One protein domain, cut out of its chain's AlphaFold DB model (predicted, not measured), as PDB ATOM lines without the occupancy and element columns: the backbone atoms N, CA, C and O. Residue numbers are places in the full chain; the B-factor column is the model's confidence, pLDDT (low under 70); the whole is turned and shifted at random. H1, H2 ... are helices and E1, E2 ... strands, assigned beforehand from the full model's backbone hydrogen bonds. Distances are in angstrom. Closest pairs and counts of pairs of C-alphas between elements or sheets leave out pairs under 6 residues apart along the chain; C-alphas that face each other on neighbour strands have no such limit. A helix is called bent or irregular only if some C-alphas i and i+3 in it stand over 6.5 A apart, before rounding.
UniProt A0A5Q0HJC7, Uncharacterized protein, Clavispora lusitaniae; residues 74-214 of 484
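What this domain is: This is residues 74 to 214 of the 484 residues of an uncharacterized protein of Clavispora lusitaniae (UniProt A0A5Q0HJC7). A small three-stranded sheet, E1, E2 and E3, lies in the middle of a long rod, with a loose group of short helices, H1 to H4, H7 and H8, toward one end and the helical hairpin of H5 and H6 making the other. The longest helix, H9, packs on the sheet with residues 196 to 203 and runs on beside H5. The printed part has 141 residues, with nine named helices and three named strands in the order H1 H2 H3 H4 E1 H5 H6 E2 H7 H8 E3 H9; the sheet order is E1 E2 E3, mixed, and the class is mostly helix. The whole is loose, with a radius of gyration of the C-alphas of 20.4 A, and spans 69 by 25 by 25 A.

Where its parts are: The strands are E1, residues 123 to 125, E2, 166 to 169, 10.0 A long, and E3, 192 to 194. H9, residues 196 to 214, is 27.4 A long and ends at C-alpha 214 (177.730, 189.965, 143.367). H5, residues 130 to 144, measures 20.9 A, and H6, 148 to 160, 18.9 A. H1, residues 77 to 87, begins at C-alpha 77 (198.995, 205.785, 186.554) and measures 15.4 A; H4, 111 to 121, measures 15.5 A. The shorter helices are H2, 91 to 98, H3, 100 to 106, H7, 170 to 174, and H8, 180 to 187. H2 is only just irregular: C-alphas 93 and 96 are 6.9 A apart.

How they stand to each other: E1 and E2 are antiparallel, with N 167 and O 124 at 2.9 A. E2 and E3 are parallel, with N 168 and O 192 at 2.8 A; with H7 and H8 between them in the chain they form a strand-helix-strand unit with a right-handed crossover. H9 is on one face, giving two layers, a sheet and a helix; its height over the sheet is 13.2 A. H9 touches H5, the same way at a shallow tilt of 9 degrees, closest at C-alphas 130 and 207, 5.8 A. H5 and H6 form a helical hairpin, closest at C-alphas 141 and 151, 6.7 A. H4 and H7 only graze the sheet. H4 touches H1, closest at C-alphas 117 and 85, 5.7 A, and H8, closest at C-alphas 111 and 185, 7.3 A. H2 and H3 touch only at the corner, closest at C-alphas 96 and 103, 4.1 A. Every O i to N i+4 pair is within hydrogen-bond range in H1, H3, H4, H6, H8 and H9, against 9 of 11 in H5, 1 of 4 in H2 and 0 of 1 in H7; O i to N i+3 gives 4 of 5 in H2 and 2 of 2 in H7.

The domain as a whole: The C-alphas farthest apart, of Arg 100 and Pro 146, are 68.9 A apart. The printed part has no cut, and its links between elements are tight. Mean pLDDT of the printed part is 75.9; residues 85, 87 to 96, 107 to 109 and 143 to 163 are under 70.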
ATOM      1  N   SER A  74     202.611 213.942 188.594       80.31
ATOM      2  CA  SER A  74     201.661 213.892 189.715       80.31
ATOM      3  C   SER A  74     200.398 213.075 189.412       80.31
ATOM      4  O   SER A  74     199.703 212.670 190.345       80.31
ATOM      5  N   LEU A  75     200.107 212.804 188.135       83.06
ATOM      6  CA  LEU A  75     198.876 212.140 187.705       83.06
ATOM      7  C   LEU A  75     198.815 210.657 188.131       83.06
ATOM      8  O   LEU A  75     199.850 209.979 188.170       83.06
ATOM      9  N   PRO A  76     197.609 210.116 188.405       82.62
ATOM     10  CA  PRO A  76     197.386 208.680 188.561       82.62
ATOM     11  C   PRO A  76     197.960 207.871 187.384       82.62
ATOM     12  O   PRO A  76     197.872 208.337 186.243       82.62
ATOM     13  N   PRO A  77     198.491 206.654 187.619       76.56
ATOM     14  CA  PRO A  77     198.995 205.785 186.554       76.56
ATOM     15  C   PRO A  77     197.996 205.591 185.412       76.56
ATOM     16  O   PRO A  77     198.382 205.629 184.252       76.56
ATOM     17  N   ASP A  78     196.709 205.452 185.722       74.62
ATOM     18  CA  ASP A  78     195.702 205.104 184.720       74.62
ATOM     19  C   ASP A  78     195.417 206.267 183.753       74.62
ATOM     20  O   ASP A  78     195.295 206.049 182.548       74.62
ATOM     21  N   LEU A  79     195.450 207.516 184.242       78.69
ATOM     22  CA  LEU A  79     195.409 208.709 183.385       78.69
ATOM     23  C   LEU A  79     196.707 208.878 182.579       78.69
ATOM     24  O   LEU A  79     196.656 209.284 181.421       78.69
ATOM     25  N   LEU A  80     197.866 208.519 183.143       77.50
ATOM     26  CA  LEU A  80     199.134 208.506 182.404       77.50
ATOM     27  C   LEU A  80     199.125 207.485 181.260       77.50
ATOM     28  O   LEU A  80     199.568 207.807 180.157       77.50
ATOM     29  N   PHE A  81     198.582 206.289 181.491       74.50
ATOM     30  CA  PHE A  81     198.425 205.273 180.453       74.50
ATOM     31  C   PHE A  81     197.402 205.690 179.386       74.50
ATOM     32  O   PHE A  81     197.650 205.446 178.209       74.50
ATOM     33  N   GLN A  82     196.310 206.374 179.745       75.38
ATOM     34  CA  GLN A  82     195.369 206.937 178.762       75.38
ATOM     35  C   GLN A  82     196.013 208.031 177.895       75.38
ATOM     36  O   GLN A  82     195.891 207.982 176.673       75.38
ATOM     37  N   ILE A  83     196.760 208.969 178.490       76.06
ATOM     38  CA  ILE A  83     197.498 210.008 177.746       76.06
ATOM     39  C   ILE A  83     198.521 209.363 176.797       76.06
ATOM     40  O   ILE A  83     198.556 209.693 175.612       76.06
ATOM     41  N   PHE A  84     199.294 208.382 177.278       72.12
ATOM     42  CA  PHE A  84     200.224 207.596 176.458       72.12
ATOM     43  C   PHE A  84     199.515 206.899 175.281       72.12
ATOM     44  O   PHE A  84     200.009 206.921 174.154       72.12
ATOM     45  N   CYS A  85     198.322 206.341 175.512       69.62
ATOM     46  CA  CYS A  85     197.507 205.704 174.475       69.62
ATOM     47  C   CYS A  85     196.814 206.690 173.514       69.62
ATOM     48  O   CYS A  85     196.219 206.234 172.540       69.62
ATOM     49  N   HIS A  86     196.908 208.006 173.724       70.06
ATOM     50  CA  HIS A  86     196.391 209.017 172.791       70.06
ATOM     51  C   HIS A  86     197.481 209.793 172.042       70.06
ATOM     52  O   HIS A  86     197.279 210.109 170.874       70.06
ATOM     53  N   VAL A  87     198.643 210.050 172.652       63.03
ATOM     54  CA  VAL A  87     199.767 210.747 171.982       63.03
ATOM     55  C   VAL A  87     200.447 209.865 170.919       63.03
ATOM     56  O   VAL A  87     201.110 210.368 170.016       63.03
ATOM     57  N   GLY A  88     200.228 208.548 170.969       56.75
ATOM     58  CA  GLY A  88     200.683 207.609 169.947       56.75
ATOM     59  C   GLY A  88     202.086 207.068 170.205       56.75
ATOM     60  O   GLY A  88     202.948 207.702 170.814       56.75
ATOM     61  N   VAL A  89     202.322 205.842 169.747       56.97
ATOM     62  CA  VAL A  89     203.431 204.997 170.230       56.97
ATOM     63  C   VAL A  89     204.774 205.290 169.533       56.97
ATOM     64  O   VAL A  89     205.728 204.531 169.664       56.97
ATOM     65  N   GLY A  90     204.876 206.400 168.796       63.19
ATOM     66  CA  GLY A  90     206.117 206.877 168.178       63.19
ATOM     67  C   GLY A  90     207.077 207.451 169.221       63.19
ATOM     68  O   GLY A  90     207.802 206.716 169.888       63.19
ATOM     69  N   GLU A  91     207.062 208.772 169.397       45.53
ATOM     70  CA  GLU A  91     207.937 209.485 170.344       45.53
ATOM     71  C   GLU A  91     207.738 209.026 171.803       45.53
ATOM     72  O   GLU A  91     208.689 208.995 172.589       45.53
ATOM     73  N   CYS A  92     206.538 208.541 172.147       50.16
ATOM     74  CA  CYS A  92     206.232 207.961 173.456       50.16
ATOM     75  C   CYS A  92     207.092 206.737 173.824       50.16
ATOM     76  O   CYS A  92     207.224 206.445 175.012       50.16
ATOM     77  N   ASN A  93     207.773 206.078 172.871       56.84
ATOM     78  CA  ASN A  93     208.816 205.081 173.177       56.84
ATOM     79  C   ASN A  93     210.012 205.649 173.976       56.84
ATOM     80  O   ASN A  93     210.907 204.886 174.337       56.84
ATOM     81  N   GLN A  94     210.066 206.959 174.246       61.84
ATOM     82  CA  GLN A  94     211.050 207.579 175.141       61.84
ATOM     83  C   GLN A  94     210.474 208.012 176.503       61.84
ATOM     84  O   GLN A  94     211.241 208.408 177.380       61.84
ATOM     85  N   LEU A  95     209.162 207.891 176.759       66.56
ATOM     86  CA  LEU A  95     208.587 208.277 178.061       66.56
ATOM     87  C   LEU A  95     209.133 207.428 179.221       66.56
ATOM     88  O   LEU A  95     209.349 207.960 180.309       66.56
ATOM     89  N   HIS A  96     209.474 206.154 178.990       66.12
ATOM     90  CA  HIS A  96     210.152 205.300 179.982       66.12
ATOM     91  C   HIS A  96     211.624 205.683 180.245       66.12
ATOM     92  O   HIS A  96     212.272 205.062 181.091       66.12
ATOM     93  N   LEU A  97     212.155 206.677 179.524       70.44
ATOM     94  CA  LEU A  97     213.475 207.284 179.733       70.44
ATOM     95  C   LEU A  97     213.384 208.670 180.394       70.44
ATOM     96  O   LEU A  97     214.383 209.142 180.930       70.44
ATOM     97  N   ALA A  98     212.211 209.316 180.384       76.25
ATOM     98  CA  ALA A  98     212.044 210.696 180.848       76.25
ATOM     99  C   ALA A  98     212.291 210.867 182.359       76.25
ATOM    100  O   ALA A  98     212.884 211.858 182.778       76.25
ATOM    101  N   ASN A  99     211.857 209.906 183.186       77.44
ATOM    102  CA  ASN A  99     212.166 209.855 184.619       77.44
ATOM    103  C   ASN A  99     211.982 208.436 185.202       77.44
ATOM    104  O   ASN A  99     211.392 207.547 184.579       77.44
ATOM    105  N   ARG A 100     212.435 208.235 186.449       79.00
ATOM    106  CA  ARG A 100     212.365 206.946 187.172       79.00
ATOM    107  C   ARG A 100     210.931 206.450 187.431       79.00
ATOM    108  O   ARG A 100     210.724 205.239 187.489       79.00
ATOM    109  N   ARG A 101     209.939 207.341 187.572       80.88
ATOM    110  CA  ARG A 101     208.526 206.961 187.779       80.88
ATOM    111  C   ARG A 101     207.927 206.375 186.504       80.88
ATOM    112  O   ARG A 101     207.357 205.292 186.559       80.88
ATOM    113  N   MET A 102     208.101 207.045 185.367       76.75
ATOM    114  CA  MET A 102     207.659 206.534 184.068       76.75
ATOM    115  C   MET A 102     208.402 205.245 183.717       76.75
ATOM    116  O   MET A 102     207.772 204.284 183.293       76.75
ATOM    117  N   HIS A 103     209.709 205.164 183.992       75.44
ATOM    118  CA  HIS A 103     210.450 203.910 183.855       75.44
ATOM    119  C   HIS A 103     209.798 202.757 184.642       75.44
ATOM    120  O   HIS A 103     209.530 201.701 184.079       75.44
ATOM    121  N   SER A 104     209.475 202.975 185.922       74.31
ATOM    122  CA  SER A 104     208.810 201.972 186.768       74.31
ATOM    123  C   SER A 104     207.418 201.565 186.255       74.31
ATOM    124  O   SER A 104     207.039 200.402 186.357       74.31
ATOM    125  N   LEU A 105     206.664 202.500 185.664       72.25
ATOM    126  CA  LEU A 105     205.318 202.248 185.133       72.25
ATOM    127  C   LEU A 105     205.310 201.528 183.773       72.25
ATOM    128  O   LEU A 105     204.419 200.721 183.525       72.25
ATOM    129  N   PHE A 106     206.277 201.809 182.895       70.81
ATOM    130  CA  PHE A 106     206.303 201.280 181.524       70.81
ATOM    131  C   PHE A 106     207.198 200.044 181.333       70.81
ATOM    132  O   PHE A 106     207.060 199.364 180.318       70.81
ATOM    133  N   SER A 107     208.086 199.715 182.280       67.12
ATOM    134  CA  SER A 107     208.961 198.532 182.172       67.12
ATOM    135  C   SER A 107     208.242 197.192 182.382       67.12
ATOM    136  O   SER A 107     208.729 196.174 181.895       67.12
ATOM    137  N   HIS A 108     207.091 197.189 183.064       68.00
ATOM    138  CA  HIS A 108     206.227 196.014 183.249       68.00
ATOM    139  C   HIS A 108     204.748 196.423 183.048       68.00
ATOM    140  O   HIS A 108     204.030 196.660 184.024       68.00
ATOM    141  N   PRO A 109     204.292 196.597 181.790       67.69
ATOM    142  CA  PRO A 109     202.942 197.074 181.495       67.69
ATOM    143  C   PRO A 109     201.885 196.053 181.934       67.69
ATOM    144  O   PRO A 109     201.995 194.859 181.667       67.69
ATOM    145  N   ARG A 110     200.814 196.526 182.581       75.62
ATOM    146  CA  ARG A 110     199.677 195.666 182.955       75.62
ATOM    147  C   ARG A 110     198.945 195.173 181.689       75.62
ATOM    148  O   ARG A 110     198.853 195.949 180.736       75.62
ATOM    149  N   PRO A 111     198.334 193.970 181.678       79.12
ATOM    150  CA  PRO A 111     197.655 193.430 180.490       79.12
ATOM    151  C   PRO A 111     196.607 194.367 179.870       79.12
ATOM    152  O   PRO A 111     196.554 194.518 178.655       79.12
ATOM    153  N   TRP A 112     195.850 195.107 180.684       80.19
ATOM    154  CA  TRP A 112     194.884 196.086 180.171       80.19
ATOM    155  C   TRP A 112     195.536 197.308 179.494       80.19
ATOM    156  O   TRP A 112     194.932 197.901 178.607       80.19
ATOM    157  N   VAL A 113     196.773 197.677 179.856       76.94
ATOM    158  CA  VAL A 113     197.542 198.728 179.158       76.94
ATOM    159  C   VAL A 113     197.975 198.223 177.784       76.94
ATOM    160  O   VAL A 113     197.827 198.943 176.800       76.94
ATOM    161  N   ILE A 114     198.435 196.969 177.700       80.00
ATOM    162  CA  ILE A 114     198.684 196.282 176.424       80.00
ATOM    163  C   ILE A 114     197.404 196.275 175.578       80.00
ATOM    164  O   ILE A 114     197.445 196.667 174.415       80.00
ATOM    165  N   ASP A 115     196.256 195.922 176.161       82.38
ATOM    166  CA  ASP A 115     194.979 195.875 175.443       82.38
ATOM    167  C   ASP A 115     194.510 197.245 174.932       82.38
ATOM    168  O   ASP A 115     193.920 197.299 173.849       82.38
ATOM    169  N   MET A 116     194.797 198.340 175.651       79.25
ATOM    170  CA  MET A 116     194.571 199.709 175.164       79.25
ATOM    171  C   MET A 116     195.541 200.086 174.036       79.25
ATOM    172  O   MET A 116     195.095 200.572 173.000       79.25
ATOM    173  N   VAL A 117     196.848 199.843 174.196       79.38
ATOM    174  CA  VAL A 117     197.869 200.181 173.183       79.38
ATOM    175  C   VAL A 117     197.621 199.417 171.881       79.38
ATOM    176  O   VAL A 117     197.591 200.019 170.807       79.38
ATOM    177  N   VAL A 118     197.383 198.105 171.972       83.88
ATOM    178  CA  VAL A 118     197.004 197.259 170.833       83.88
ATOM    179  C   VAL A 118     195.678 197.735 170.245       83.88
ATOM    180  O   VAL A 118     195.595 197.959 169.041       83.88
ATOM    181  N   GLY A 119     194.653 197.943 171.078       82.81
ATOM    182  CA  GLY A 119     193.317 198.341 170.634       82.81
ATOM    183  C   GLY A 119     193.235 199.713 169.956       82.81
ATOM    184  O   GLY A 119     192.359 199.897 169.116       82.81
ATOM    185  N   ALA A 120     194.127 200.648 170.296       81.12
ATOM    186  CA  ALA A 120     194.130 202.010 169.760       81.12
ATOM    187  C   ALA A 120     195.067 202.216 168.555       81.12
ATOM    188  O   ALA A 120     194.748 203.036 167.699       81.12
ATOM    189  N   HIS A 121     196.202 201.501 168.475       82.12
ATOM    190  CA  HIS A 121     197.261 201.788 167.484       82.12
ATOM    191  C   HIS A 121     197.638 200.629 166.560       82.12
ATOM    192  O   HIS A 121     198.251 200.876 165.526       82.12
ATOM    193  N   TYR A 122     197.312 199.379 166.914       85.62
ATOM    194  CA  TYR A 122     197.827 198.201 166.197       85.62
ATOM    195  C   TYR A 122     196.773 197.151 165.825       85.62
ATOM    196  O   TYR A 122     197.076 196.259 165.040       85.62
ATOM    197  N   SER A 123     195.549 197.212 166.358       87.69
ATOM    198  CA  SER A 123     194.486 196.247 166.051       87.69
ATOM    199  C   SER A 123     193.564 196.762 164.949       87.69
ATOM    200  O   SER A 123     192.626 197.518 165.202       87.69
ATOM    201  N   SER A 124     193.797 196.293 163.728       87.56
ATOM    202  CA  SER A 124     192.946 196.591 162.574       87.56
ATOM    203  C   SER A 124     191.829 195.548 162.444       87.56
ATOM    204  O   SER A 124     192.116 194.347 162.399       87.56
ATOM    205  N   PRO A 125     190.544 195.936 162.344       85.50
ATOM    206  CA  PRO A 125     189.489 194.986 162.018       85.50
ATOM    207  C   PRO A 125     189.595 194.615 160.533       85.50
ATOM    208  O   PRO A 125     189.548 195.483 159.665       85.50
ATOM    209  N   LEU A 126     189.692 193.325 160.208       81.56
ATOM    210  CA  LEU A 126     189.768 192.867 158.810       81.56
ATOM    211  C   LEU A 126     188.416 192.970 158.085       81.56
ATOM    212  O   LEU A 126     188.355 192.917 156.861       81.56
ATOM    213  N   ASN A 127     187.331 193.173 158.841       77.62
ATOM    214  CA  ASN A 127     185.963 193.206 158.325       77.62
ATOM    215  C   ASN A 127     185.382 194.636 158.179       77.62
ATOM    216  O   ASN A 127     184.168 194.791 157.995       77.62
ATOM    217  N   VAL A 128     186.211 195.694 158.247       76.56
ATOM    218  CA  VAL A 128     185.772 197.080 157.967       76.56
ATOM    219  C   VAL A 128     185.256 197.169 156.530       76.56
ATOM    220  O   VAL A 128     185.918 196.747 155.591       76.56
ATOM    221  N   GLY A 129     184.036 197.678 156.341       74.81
ATOM    222  CA  GLY A 129     183.385 197.752 155.026       74.81
ATOM    223  C   GLY A 129     182.908 196.401 154.465       74.81
ATOM    224  O   GLY A 129     181.833 196.359 153.864       74.81
ATOM    225  N   VAL A 130     183.627 195.303 154.724       77.94
ATOM    226  CA  VAL A 130     183.280 193.919 154.344       77.94
ATOM    227  C   VAL A 130     181.853 193.577 154.774       77.94
ATOM    228  O   VAL A 130     181.052 193.164 153.944       77.94
ATOM    229  N   GLU A 131     181.462 193.863 156.019       78.44
ATOM    230  CA  GLU A 131     180.099 193.595 156.519       78.44
ATOM    231  C   GLU A 131     179.002 194.384 155.759       78.44
ATOM    232  O   GLU A 131     177.897 193.886 155.535       78.44
ATOM    233  N   LYS A 132     179.301 195.604 155.281       83.06
ATOM    234  CA  LYS A 132     178.378 196.405 154.449       83.06
ATOM    235  C   LYS A 132     178.213 195.797 153.051       83.06
ATOM    236  O   LYS A 132     177.116 195.853 152.490       83.06
ATOM    237  N   TRP A 133     179.280 195.209 152.506       81.25
ATOM    238  CA  TRP A 133     179.256 194.458 151.249       81.25
ATOM    239  C   TRP A 133     178.572 193.096 151.403       81.25
ATOM    240  O   TRP A 133     177.681 192.792 150.616       81.25
ATOM    241  N   ARG A 134     178.870 192.329 152.455       81.25
ATOM    242  CA  ARG A 134     178.214 191.053 152.772       81.25
ATOM    243  C   ARG A 134     176.697 191.219 152.861       81.25
ATOM    244  O   ARG A 134     175.970 190.582 152.106       81.25
ATOM    245  N   ARG A 135     176.208 192.185 153.652       82.38
ATOM    246  CA  ARG A 135     174.769 192.515 153.723       82.38
ATOM    247  C   ARG A 135     174.177 192.990 152.391       82.38
ATOM    248  O   ARG A 135     172.956 193.052 152.269       82.38
ATOM    249  N   ARG A 136     174.980 193.425 151.412       82.12
ATOM    250  CA  ARG A 136     174.520 193.750 150.046       82.12
ATOM    251  C   ARG A 136     174.405 192.480 149.196       82.12
ATOM    252  O   ARG A 136     173.408 192.365 148.489       82.12
ATOM    253  N   VAL A 137     175.356 191.549 149.307       78.31
ATOM    254  CA  VAL A 137     175.291 190.222 148.668       78.31
ATOM    255  C   VAL A 137     174.096 189.439 149.213       78.31
ATOM    256  O   VAL A 137     173.195 189.134 148.445       78.31
ATOM    257  N   GLU A 138     173.980 189.249 150.531       79.44
ATOM    258  CA  GLU A 138     172.879 188.491 151.160       79.44
ATOM    259  C   GLU A 138     171.479 189.003 150.755       79.44
ATOM    260  O   GLU A 138     170.569 188.214 150.501       79.44
ATOM    261  N   ARG A 139     171.292 190.329 150.647       81.38
ATOM    262  CA  ARG A 139     170.026 190.940 150.185       81.38
ATOM    263  C   ARG A 139     169.763 190.776 148.687       81.38
ATOM    264  O   ARG A 139     168.611 190.902 148.280       81.38
ATOM    265  N   ARG A 140     170.795 190.535 147.876       75.56
ATOM    266  CA  ARG A 140     170.679 190.160 146.461       75.56
ATOM    267  C   ARG A 140     170.382 188.665 146.333       75.56
ATOM    268  O   ARG A 140     169.389 188.327 145.702       75.56
ATOM    269  N   THR A 141     171.119 187.795 147.025       73.56
ATOM    270  CA  THR A 141     170.876 186.340 147.038       73.56
ATOM    271  C   THR A 141     169.433 186.008 147.430       73.56
ATOM    272  O   THR A 141     168.772 185.270 146.714       73.56
ATOM    273  N   ARG A 142     168.887 186.637 148.484       71.19
ATOM    274  CA  ARG A 142     167.477 186.456 148.907       71.19
ATOM    275  C   ARG A 142     166.414 186.903 147.890       71.19
ATOM    276  O   ARG A 142     165.246 186.606 148.101       71.19
ATOM    277  N   ARG A 143     166.782 187.671 146.858       69.56
ATOM    278  CA  ARG A 143     165.871 188.114 145.784       69.56
ATOM    279  C   ARG A 143     166.000 187.277 144.514       69.56
ATOM    280  O   ARG A 143     165.021 187.154 143.799       69.56
ATOM    281  N   VAL A 144     167.201 186.765 144.238       63.41
ATOM    282  CA  VAL A 144     167.560 186.119 142.961       63.41
ATOM    283  C   VAL A 144     167.552 184.591 143.064       63.41
ATOM    284  O   VAL A 144     167.198 183.925 142.102       63.41
ATOM    285  N   ALA A 145     167.897 184.019 144.222       58.94
ATOM    286  CA  ALA A 145     167.781 182.582 144.467       58.94
ATOM    287  C   ALA A 145     166.431 182.277 145.149       58.94
ATOM    288  O   ALA A 145     166.261 182.652 146.320       58.94
ATOM    289  N   PRO A 146     165.468 181.617 144.471       56.53
ATOM    290  CA  PRO A 146     164.253 181.109 145.110       56.53
ATOM    291  C   PRO A 146     164.544 179.871 145.972       56.53
ATOM    292  O   PRO A 146     163.926 179.714 147.023       56.53
ATOM    293  N   ASP A 147     165.511 179.060 145.548       65.56
ATOM    294  CA  ASP A 147     165.896 177.783 146.146       65.56
ATOM    295  C   ASP A 147     166.813 177.956 147.373       65.56
ATOM    296  O   ASP A 147     167.667 178.851 147.424       65.56
ATOM    297  N   ASP A 148     166.631 177.095 148.372       65.75
ATOM    298  CA  ASP A 148     167.351 177.129 149.641       65.75
ATOM    299  C   ASP A 148     168.743 176.496 149.572       65.75
ATOM    300  O   ASP A 148     169.625 176.941 150.312       65.75
ATOM    301  N   GLU A 149     169.019 175.569 148.648       63.41
ATOM    302  CA  GLU A 149     170.376 175.015 148.533       63.41
ATOM    303  C   GLU A 149     171.360 176.035 147.930       63.41
ATOM    304  O   GLU A 149     172.455 176.257 148.456       63.41
ATOM    305  N   ALA A 150     170.934 176.777 146.902       58.41
ATOM    306  CA  ALA A 150     171.701 177.894 146.347       58.41
ATOM    307  C   ALA A 150     171.949 179.009 147.387       58.41
ATOM    308  O   ALA A 150     173.011 179.641 147.396       58.41
ATOM    309  N   ARG A 151     170.998 179.232 148.308       65.00
ATOM    310  CA  ARG A 151     171.177 180.132 149.462       65.00
ATOM    311  C   ARG A 151     172.137 179.553 150.504       65.00
ATOM    312  O   ARG A 151     172.862 180.333 151.122       65.00
ATOM    313  N   ALA A 152     172.156 178.235 150.706       66.50
ATOM    314  CA  ALA A 152     173.065 177.559 151.626       66.50
ATOM    315  C   ALA A 152     174.522 177.651 151.148       66.50
ATOM    316  O   ALA A 152     175.347 178.196 151.882       66.50
ATOM    317  N   ARG A 153     174.815 177.254 149.899       63.91
ATOM    318  CA  ARG A 153     176.165 177.342 149.307       63.91
ATOM    319  C   ARG A 153     176.699 178.788 149.348       63.91
ATOM    320  O   ARG A 153     177.770 179.051 149.886       63.91
ATOM    321  N   ALA A 154     175.887 179.769 148.935       63.38
ATOM    322  CA  ALA A 154     176.264 181.187 149.005       63.38
ATOM    323  C   ALA A 154     176.452 181.724 150.444       63.38
ATOM    324  O   ALA A 154     177.172 182.697 150.654       63.38
ATOM    325  N   LYS A 155     175.795 181.134 151.451       68.38
ATOM    326  CA  LYS A 155     175.974 181.482 152.872       68.38
ATOM    327  C   LYS A 155     177.259 180.872 153.445       68.38
ATOM    328  O   LYS A 155     177.870 181.492 154.314       68.38
ATOM    329  N   GLU A 156     177.661 179.700 152.959       66.06
ATOM    330  CA  GLU A 156     178.918 179.038 153.307       66.06
ATOM    331  C   GLU A 156     180.123 179.830 152.778       66.06
ATOM    332  O   GLU A 156     180.946 180.260 153.591       66.06
ATOM    333  N   ASP A 157     180.143 180.177 151.484       64.06
ATOM    334  CA  ASP A 157     181.148 181.064 150.865       64.06
ATOM    335  C   ASP A 157     181.338 182.364 151.667       64.06
ATOM    336  O   ASP A 157     182.447 182.752 152.047       64.06
ATOM    337  N   LEU A 158     180.222 183.028 151.995       68.06
ATOM    338  CA  LEU A 158     180.204 184.267 152.775       68.06
ATOM    339  C   LEU A 158     180.698 184.102 154.222       68.06
ATOM    340  O   LEU A 158     181.078 185.099 154.844       68.06
ATOM    341  N   SER A 159     180.696 182.883 154.770       66.44
ATOM    342  CA  SER A 159     181.177 182.604 156.126       66.44
ATOM    343  C   SER A 159     182.704 182.492 156.197       66.44
ATOM    344  O   SER A 159     183.300 182.997 157.153       66.44
ATOM    345  N   VAL A 160     183.351 181.951 155.154       63.97
ATOM    346  CA  VAL A 160     184.819 181.791 155.067       63.97
ATOM    347  C   VAL A 160     185.530 183.146 155.185       63.97
ATOM    348  O   VAL A 160     186.532 183.275 155.889       63.97
ATOM    349  N   ILE A 161     184.948 184.192 154.590       64.50
ATOM    350  CA  ILE A 161     185.421 185.592 154.639       64.50
ATOM    351  C   ILE A 161     185.511 186.124 156.086       64.50
ATOM    352  O   ILE A 161     186.303 187.022 156.386       64.50
ATOM    353  N   GLY A 162     184.690 185.591 156.996       60.09
ATOM    354  CA  GLY A 162     184.573 186.046 158.380       60.09
ATOM    355  C   GLY A 162     185.525 185.385 159.381       60.09
ATOM    356  O   GLY A 162     185.593 185.865 160.512       60.09
ATOM    357  N   ALA A 163     186.250 184.328 158.988       63.69
ATOM    358  CA  ALA A 163     186.903 183.376 159.902       63.69
ATOM    359  C   ALA A 163     187.875 183.990 160.933       63.69
ATOM    360  O   ALA A 163     187.992 183.469 162.040       63.69
ATOM    361  N   THR A 164     188.523 185.116 160.612       72.00
ATOM    362  CA  THR A 164     189.248 185.928 161.604       72.00
ATOM    363  C   THR A 164     188.878 187.407 161.435       72.00
ATOM    364  O   THR A 164     189.134 187.973 160.366       72.00
ATOM    365  N   PRO A 165     188.273 188.065 162.449       75.88
ATOM    366  CA  PRO A 165     187.707 189.412 162.304       75.88
ATOM    367  C   PRO A 165     188.708 190.550 162.554       75.88
ATOM    368  O   PRO A 165     188.391 191.715 162.295       75.88
ATOM    369  N   ARG A 166     189.896 190.246 163.093       83.56
ATOM    370  CA  ARG A 166     190.930 191.218 163.472       83.56
ATOM    371  C   ARG A 166     192.321 190.731 163.084       83.56
ATOM    372  O   ARG A 166     192.620 189.543 163.203       83.56
ATOM    373  N   ALA A 167     193.161 191.686 162.716       87.44
ATOM    374  CA  ALA A 167     194.603 191.551 162.661       87.44
ATOM    375  C   ALA A 167     195.261 192.429 163.734       87.44
ATOM    376  O   ALA A 167     194.631 193.326 164.310       87.44
ATOM    377  N   ILE A 168     196.534 192.155 163.982       88.44
ATOM    378  CA  ILE A 168     197.436 192.947 164.803       88.44
ATOM    379  C   ILE A 168     198.686 193.224 163.976       88.44
ATOM    380  O   ILE A 168     199.329 192.307 163.471       88.44
ATOM    381  N   ASP A 169     198.999 194.506 163.842       87.94
ATOM    382  CA  ASP A 169     200.153 195.003 163.111       87.94
ATOM    383  C   ASP A 169     201.460 194.554 163.783       87.94
ATOM    384  O   ASP A 169     201.729 194.870 164.947       87.94
ATOM    385  N   VAL A 170     202.305 193.854 163.023       86.75
ATOM    386  CA  VAL A 170     203.606 193.320 163.446       86.75
ATOM    387  C   VAL A 170     204.549 194.385 164.036       86.75
ATOM    388  O   VAL A 170     205.457 194.061 164.807       86.75
ATOM    389  N   ARG A 171     204.338 195.676 163.736       85.06
ATOM    390  CA  ARG A 171     205.062 196.799 164.358       85.06
ATOM    391  C   ARG A 171     204.873 196.854 165.879       85.06
ATOM    392  O   ARG A 171     205.791 197.311 166.557       85.06
ATOM    393  N   PHE A 172     203.769 196.329 166.423       85.38
ATOM    394  CA  PHE A 172     203.543 196.203 167.869       85.38
ATOM    395  C   PHE A 172     204.676 195.436 168.572       85.38
ATOM    396  O   PHE A 172     205.225 195.904 169.569       85.38
ATOM    397  N   PHE A 173     205.106 194.299 168.023       84.75
ATOM    398  CA  PHE A 173     206.116 193.442 168.657       84.75
ATOM    399  C   PHE A 173     207.550 193.999 168.566       84.75
ATOM    400  O   PHE A 173     208.474 193.448 169.163       84.75
ATOM    401  N   ARG A 174     207.748 195.127 167.868       79.62
ATOM    402  CA  ARG A 174     209.017 195.877 167.858       79.62
ATOM    403  C   ARG A 174     209.181 196.779 169.095       79.62
ATOM    404  O   ARG A 174     210.275 197.299 169.321       79.62
ATOM    405  N   LEU A 175     208.123 196.981 169.888       77.69
ATOM    406  CA  LEU A 175     208.128 197.841 171.075       77.69
ATOM    407  C   LEU A 175     208.925 197.230 172.237       77.69
ATOM    408  O   LEU A 175     208.800 196.052 172.556       77.69
ATOM    409  N   ARG A 176     209.685 198.069 172.953       72.31
ATOM    410  CA  ARG A 176     210.528 197.650 174.095       72.31
ATOM    411  C   ARG A 176     209.769 197.066 175.291       72.31
ATOM    412  O   ARG A 176     210.388 196.397 176.111       72.31
ATOM    413  N   LEU A 177     208.478 197.369 175.401       73.75
ATOM    414  CA  LEU A 177     207.596 196.954 176.496       73.75
ATOM    415  C   LEU A 177     206.968 195.564 176.290       73.75
ATOM    416  O   LEU A 177     206.308 195.062 177.193       73.75
ATOM    417  N   VAL A 178     207.159 194.948 175.117       79.12
ATOM    418  CA  VAL A 178     206.617 193.623 174.788       79.12
ATOM    419  C   VAL A 178     207.516 192.517 175.350       79.12
ATOM    420  O   VAL A 178     208.736 192.530 175.180       79.12
ATOM    421  N   THR A 179     206.889 191.544 176.005       80.94
ATOM    422  CA  THR A 179     207.482 190.318 176.574       80.94
ATOM    423  C   THR A 179     206.835 189.071 175.957       80.94
ATOM    424  O   THR A 179     205.808 189.190 175.295       80.94
ATOM    425  N   SER A 180     207.372 187.867 176.180       82.38
ATOM    426  CA  SER A 180     206.697 186.611 175.787       82.38
ATOM    427  C   SER A 180     205.279 186.515 176.371       82.38
ATOM    428  O   SER A 180     204.330 186.279 175.633       82.38
ATOM    429  N   GLU A 181     205.107 186.864 177.649       82.56
ATOM    430  CA  GLU A 181     203.799 186.968 178.321       82.56
ATOM    431  C   GLU A 181     202.843 187.953 177.613       82.56
ATOM    432  O   GLU A 181     201.629 187.747 177.570       82.56
ATOM    433  N   THR A 182     203.385 189.024 177.017       83.88
ATOM    434  CA  THR A 182     202.614 189.969 176.192       83.88
ATOM    435  C   THR A 182     202.160 189.315 174.885       83.88
ATOM    436  O   THR A 182     201.017 189.512 174.474       83.88
ATOM    437  N   VAL A 183     203.028 188.527 174.239       86.88
ATOM    438  CA  VAL A 183     202.697 187.765 173.022       86.88
ATOM    439  C   VAL A 183     201.608 186.729 173.327       86.88
ATOM    440  O   VAL A 183     200.600 186.699 172.625       86.88
ATOM    441  N   GLU A 184     201.744 185.963 174.414       87.06
ATOM    442  CA  GLU A 184     200.725 185.017 174.895       87.06
ATOM    443  C   GLU A 184     199.369 185.682 175.163       87.06
ATOM    444  O   GLU A 184     198.336 185.210 174.687       87.06
ATOM    445  N   HIS A 185     199.350 186.767 175.949       87.00
ATOM    446  CA  HIS A 185     198.118 187.481 176.307       87.00
ATOM    447  C   HIS A 185     197.376 187.967 175.061       87.00
ATOM    448  O   HIS A 185     196.157 187.836 174.962       87.00
ATOM    449  N   VAL A 186     198.124 188.472 174.078       85.94
ATOM    450  CA  VAL A 186     197.579 188.928 172.799       85.94
ATOM    451  C   VAL A 186     197.120 187.753 171.922       85.94
ATOM    452  O   VAL A 186     196.060 187.848 171.302       85.94
ATOM    453  N   ALA A 187     197.831 186.619 171.913       84.38
ATOM    454  CA  ALA A 187     197.460 185.428 171.140       84.38
ATOM    455  C   ALA A 187     196.126 184.814 171.587       84.38
ATOM    456  O   ALA A 187     195.294 184.454 170.752       84.38
ATOM    457  N   ARG A 188     195.850 184.811 172.900       84.75
ATOM    458  CA  ARG A 188     194.561 184.382 173.483       84.75
ATOM    459  C   ARG A 188     193.352 185.172 172.947       84.75
ATOM    460  O   ARG A 188     192.217 184.753 173.152       84.75
ATOM    461  N   ARG A 189     193.569 186.301 172.255       76.94
ATOM    462  CA  ARG A 189     192.522 187.130 171.628       76.94
ATOM    463  C   ARG A 189     192.157 186.702 170.196       76.94
ATOM    464  O   ARG A 189     191.259 187.309 169.616       76.94
ATOM    465  N   GLY A 190     192.821 185.687 169.628       72.00
ATOM    466  CA  GLY A 190     192.434 185.058 168.354       72.00
ATOM    467  C   GLY A 190     192.555 185.957 167.115       72.00
ATOM    468  O   GLY A 190     191.722 185.872 166.213       72.00
ATOM    469  N   ALA A 191     193.548 186.847 167.080       80.31
ATOM    470  CA  ALA A 191     193.823 187.727 165.940       80.31
ATOM    471  C   ALA A 191     194.990 187.201 165.084       80.31
ATOM    472  O   ALA A 191     195.898 186.561 165.606       80.31
ATOM    473  N   LEU A 192     194.990 187.511 163.782       82.75
ATOM    474  CA  LEU A 192     196.160 187.276 162.921       82.75
ATOM    475  C   LEU A 192     197.257 188.308 163.216       82.75
ATOM    476  O   LEU A 192     196.934 189.454 163.529       82.75
ATOM    477  N   VAL A 193     198.531 187.949 163.045       86.38
ATOM    478  CA  VAL A 193     199.637 188.923 162.998       86.38
ATOM    479  C   VAL A 193     200.053 189.126 161.549       86.38
ATOM    480  O   VAL A 193     200.401 188.169 160.865       86.38
ATOM    481  N   LEU A 194     199.982 190.375 161.095       85.69
ATOM    482  CA  LEU A 194     200.223 190.811 159.717       85.69
ATOM    483  C   LEU A 194     200.951 192.167 159.755       85.69
ATOM    484  O   LEU A 194     200.903 192.857 160.771       85.69
ATOM    485  N   ASP A 195     201.602 192.596 158.677       85.00
ATOM    486  CA  ASP A 195     202.010 194.002 158.529       85.00
ATOM    487  C   ASP A 195     200.870 194.875 157.963       85.00
ATOM    488  O   ASP A 195     199.819 194.377 157.555       85.00
ATOM    489  N   ALA A 196     201.052 196.198 157.990       82.75
ATOM    490  CA  ALA A 196     200.017 197.153 157.592       82.75
ATOM    491  C   ALA A 196     199.617 197.034 156.107       82.75
ATOM    492  O   ALA A 196     198.431 197.094 155.793       82.75
ATOM    493  N   GLU A 197     200.580 196.807 155.213       84.06
ATOM    494  CA  GLU A 197     200.342 196.665 153.770       84.06
ATOM    495  C   GLU A 197     199.567 195.371 153.474       84.06
ATOM    496  O   GLU A 197     198.599 195.369 152.708       84.06
ATOM    497  N   THR A 198     199.904 194.285 154.174       84.00
ATOM    498  CA  THR A 198     199.167 193.017 154.132       84.00
ATOM    499  C   THR A 198     197.752 193.163 154.700       84.00
ATOM    500  O   THR A 198     196.817 192.604 154.136       84.00
ATOM    501  N   ILE A 199     197.546 193.948 155.766       83.56
ATOM    502  CA  ILE A 199     196.210 194.239 156.327       83.56
ATOM    503  C   ILE A 199     195.322 194.992 155.322       83.56
ATOM    504  O   ILE A 199     194.137 194.671 155.193       83.56
ATOM    505  N   GLU A 200     195.869 195.973 154.605       83.06
ATOM    506  CA  GLU A 200     195.138 196.708 153.566       83.06
ATOM    507  C   GLU A 200     194.848 195.818 152.345       83.06
ATOM    508  O   GLU A 200     193.721 195.806 151.836       83.06
ATOM    509  N   SER A 201     195.820 194.997 151.930       82.44
ATOM    510  CA  SER A 201     195.649 193.999 150.866       82.44
ATOM    511  C   SER A 201     194.567 192.967 151.212       82.44
ATOM    512  O   SER A 201     193.686 192.711 150.390       82.44
ATOM    513  N   GLU A 202     194.553 192.462 152.452       79.38
ATOM    514  CA  GLU A 202     193.531 191.556 152.995       79.38
ATOM    515  C   GLU A 202     192.124 192.149 152.897       79.38
ATOM    516  O   GLU A 202     191.195 191.516 152.385       79.38
ATOM    517  N   GLN A 203     191.950 193.389 153.363       80.06
ATOM    518  CA  GLN A 203     190.667 194.087 153.283       80.06
ATOM    519  C   GLN A 203     190.230 194.266 151.820       80.06
ATOM    520  O   GLN A 203     189.075 193.991 151.476       80.06
ATOM    521  N   ALA A 204     191.152 194.657 150.933       80.81
ATOM    522  CA  ALA A 204     190.889 194.797 149.504       80.81
ATOM    523  C   ALA A 204     190.588 193.453 148.815       80.81
ATOM    524  O   ALA A 204     189.795 193.405 147.873       80.81
ATOM    525  N   GLN A 205     191.192 192.349 149.258       79.69
ATOM    526  CA  GLN A 205     190.915 190.998 148.770       79.69
ATOM    527  C   GLN A 205     189.510 190.553 149.205       79.69
ATOM    528  O   GLN A 205     188.663 190.297 148.351       79.69
ATOM    529  N   ARG A 206     189.182 190.615 150.504       81.12
ATOM    530  CA  ARG A 206     187.839 190.278 151.027       81.12
ATOM    531  C   ARG A 206     186.716 191.090 150.366       81.12
ATOM    532  O   ARG A 206     185.641 190.555 150.099       81.12
ATOM    533  N   VAL A 207     186.960 192.365 150.045       80.19
ATOM    534  CA  VAL A 207     186.014 193.190 149.270       80.19
ATOM    535  C   VAL A 207     185.918 192.746 147.802       80.19
ATOM    536  O   VAL A 207     184.804 192.704 147.275       80.19
ATOM    537  N   ARG A 208     187.025 192.365 147.149       80.12
ATOM    538  CA  ARG A 208     187.019 191.832 145.771       80.12
ATOM    539  C   ARG A 208     186.226 190.527 145.647       80.12
ATOM    540  O   ARG A 208     185.455 190.409 144.697       80.12
ATOM    541  N   LEU A 209     186.298 189.605 146.614       79.06
ATOM    542  CA  LEU A 209     185.456 188.396 146.589       79.06
ATOM    543  C   LEU A 209     183.958 188.735 146.653       79.06
ATOM    544  O   LEU A 209     183.158 188.232 145.866       79.06
ATOM    545  N   LEU A 210     183.571 189.649 147.547       79.25
ATOM    546  CA  LEU A 210     182.180 190.100 147.674       79.25
ATOM    547  C   LEU A 210     181.672 190.841 146.427       79.25
ATOM    548  O   LEU A 210     180.471 190.837 146.154       79.25
ATOM    549  N   GLN A 211     182.568 191.470 145.662       82.44
ATOM    550  CA  GLN A 211     182.256 192.043 144.351       82.44
ATOM    551  C   GLN A 211     182.106 190.957 143.278       82.44
ATOM    552  O   GLN A 211     181.148 191.021 142.508       82.44
ATOM    553  N   PHE A 212     182.977 189.945 143.267       81.19
ATOM    554  CA  PHE A 212     182.897 188.798 142.360       81.19
ATOM    555  C   PHE A 212     181.593 188.004 142.537       81.19
ATOM    556  O   PHE A 212     180.848 187.867 141.569       81.19
ATOM    557  N   HIS A 213     181.233 187.576 143.757       76.75
ATOM    558  CA  HIS A 213     179.955 186.877 143.988       76.75
ATOM    559  C   HIS A 213     178.747 187.734 143.574       76.75
ATOM    560  O   HIS A 213     177.785 187.224 143.002       76.75
ATOM    561  N   LEU A 214     178.788 189.053 143.813       79.31
ATOM    562  CA  LEU A 214     177.730 189.965 143.367       79.31
ATOM    563  C   LEU A 214     177.656 190.087 141.835       79.31
ATOM    564  O   LEU A 214     176.580 190.368 141.307       79.31
TER     565      LEU A 214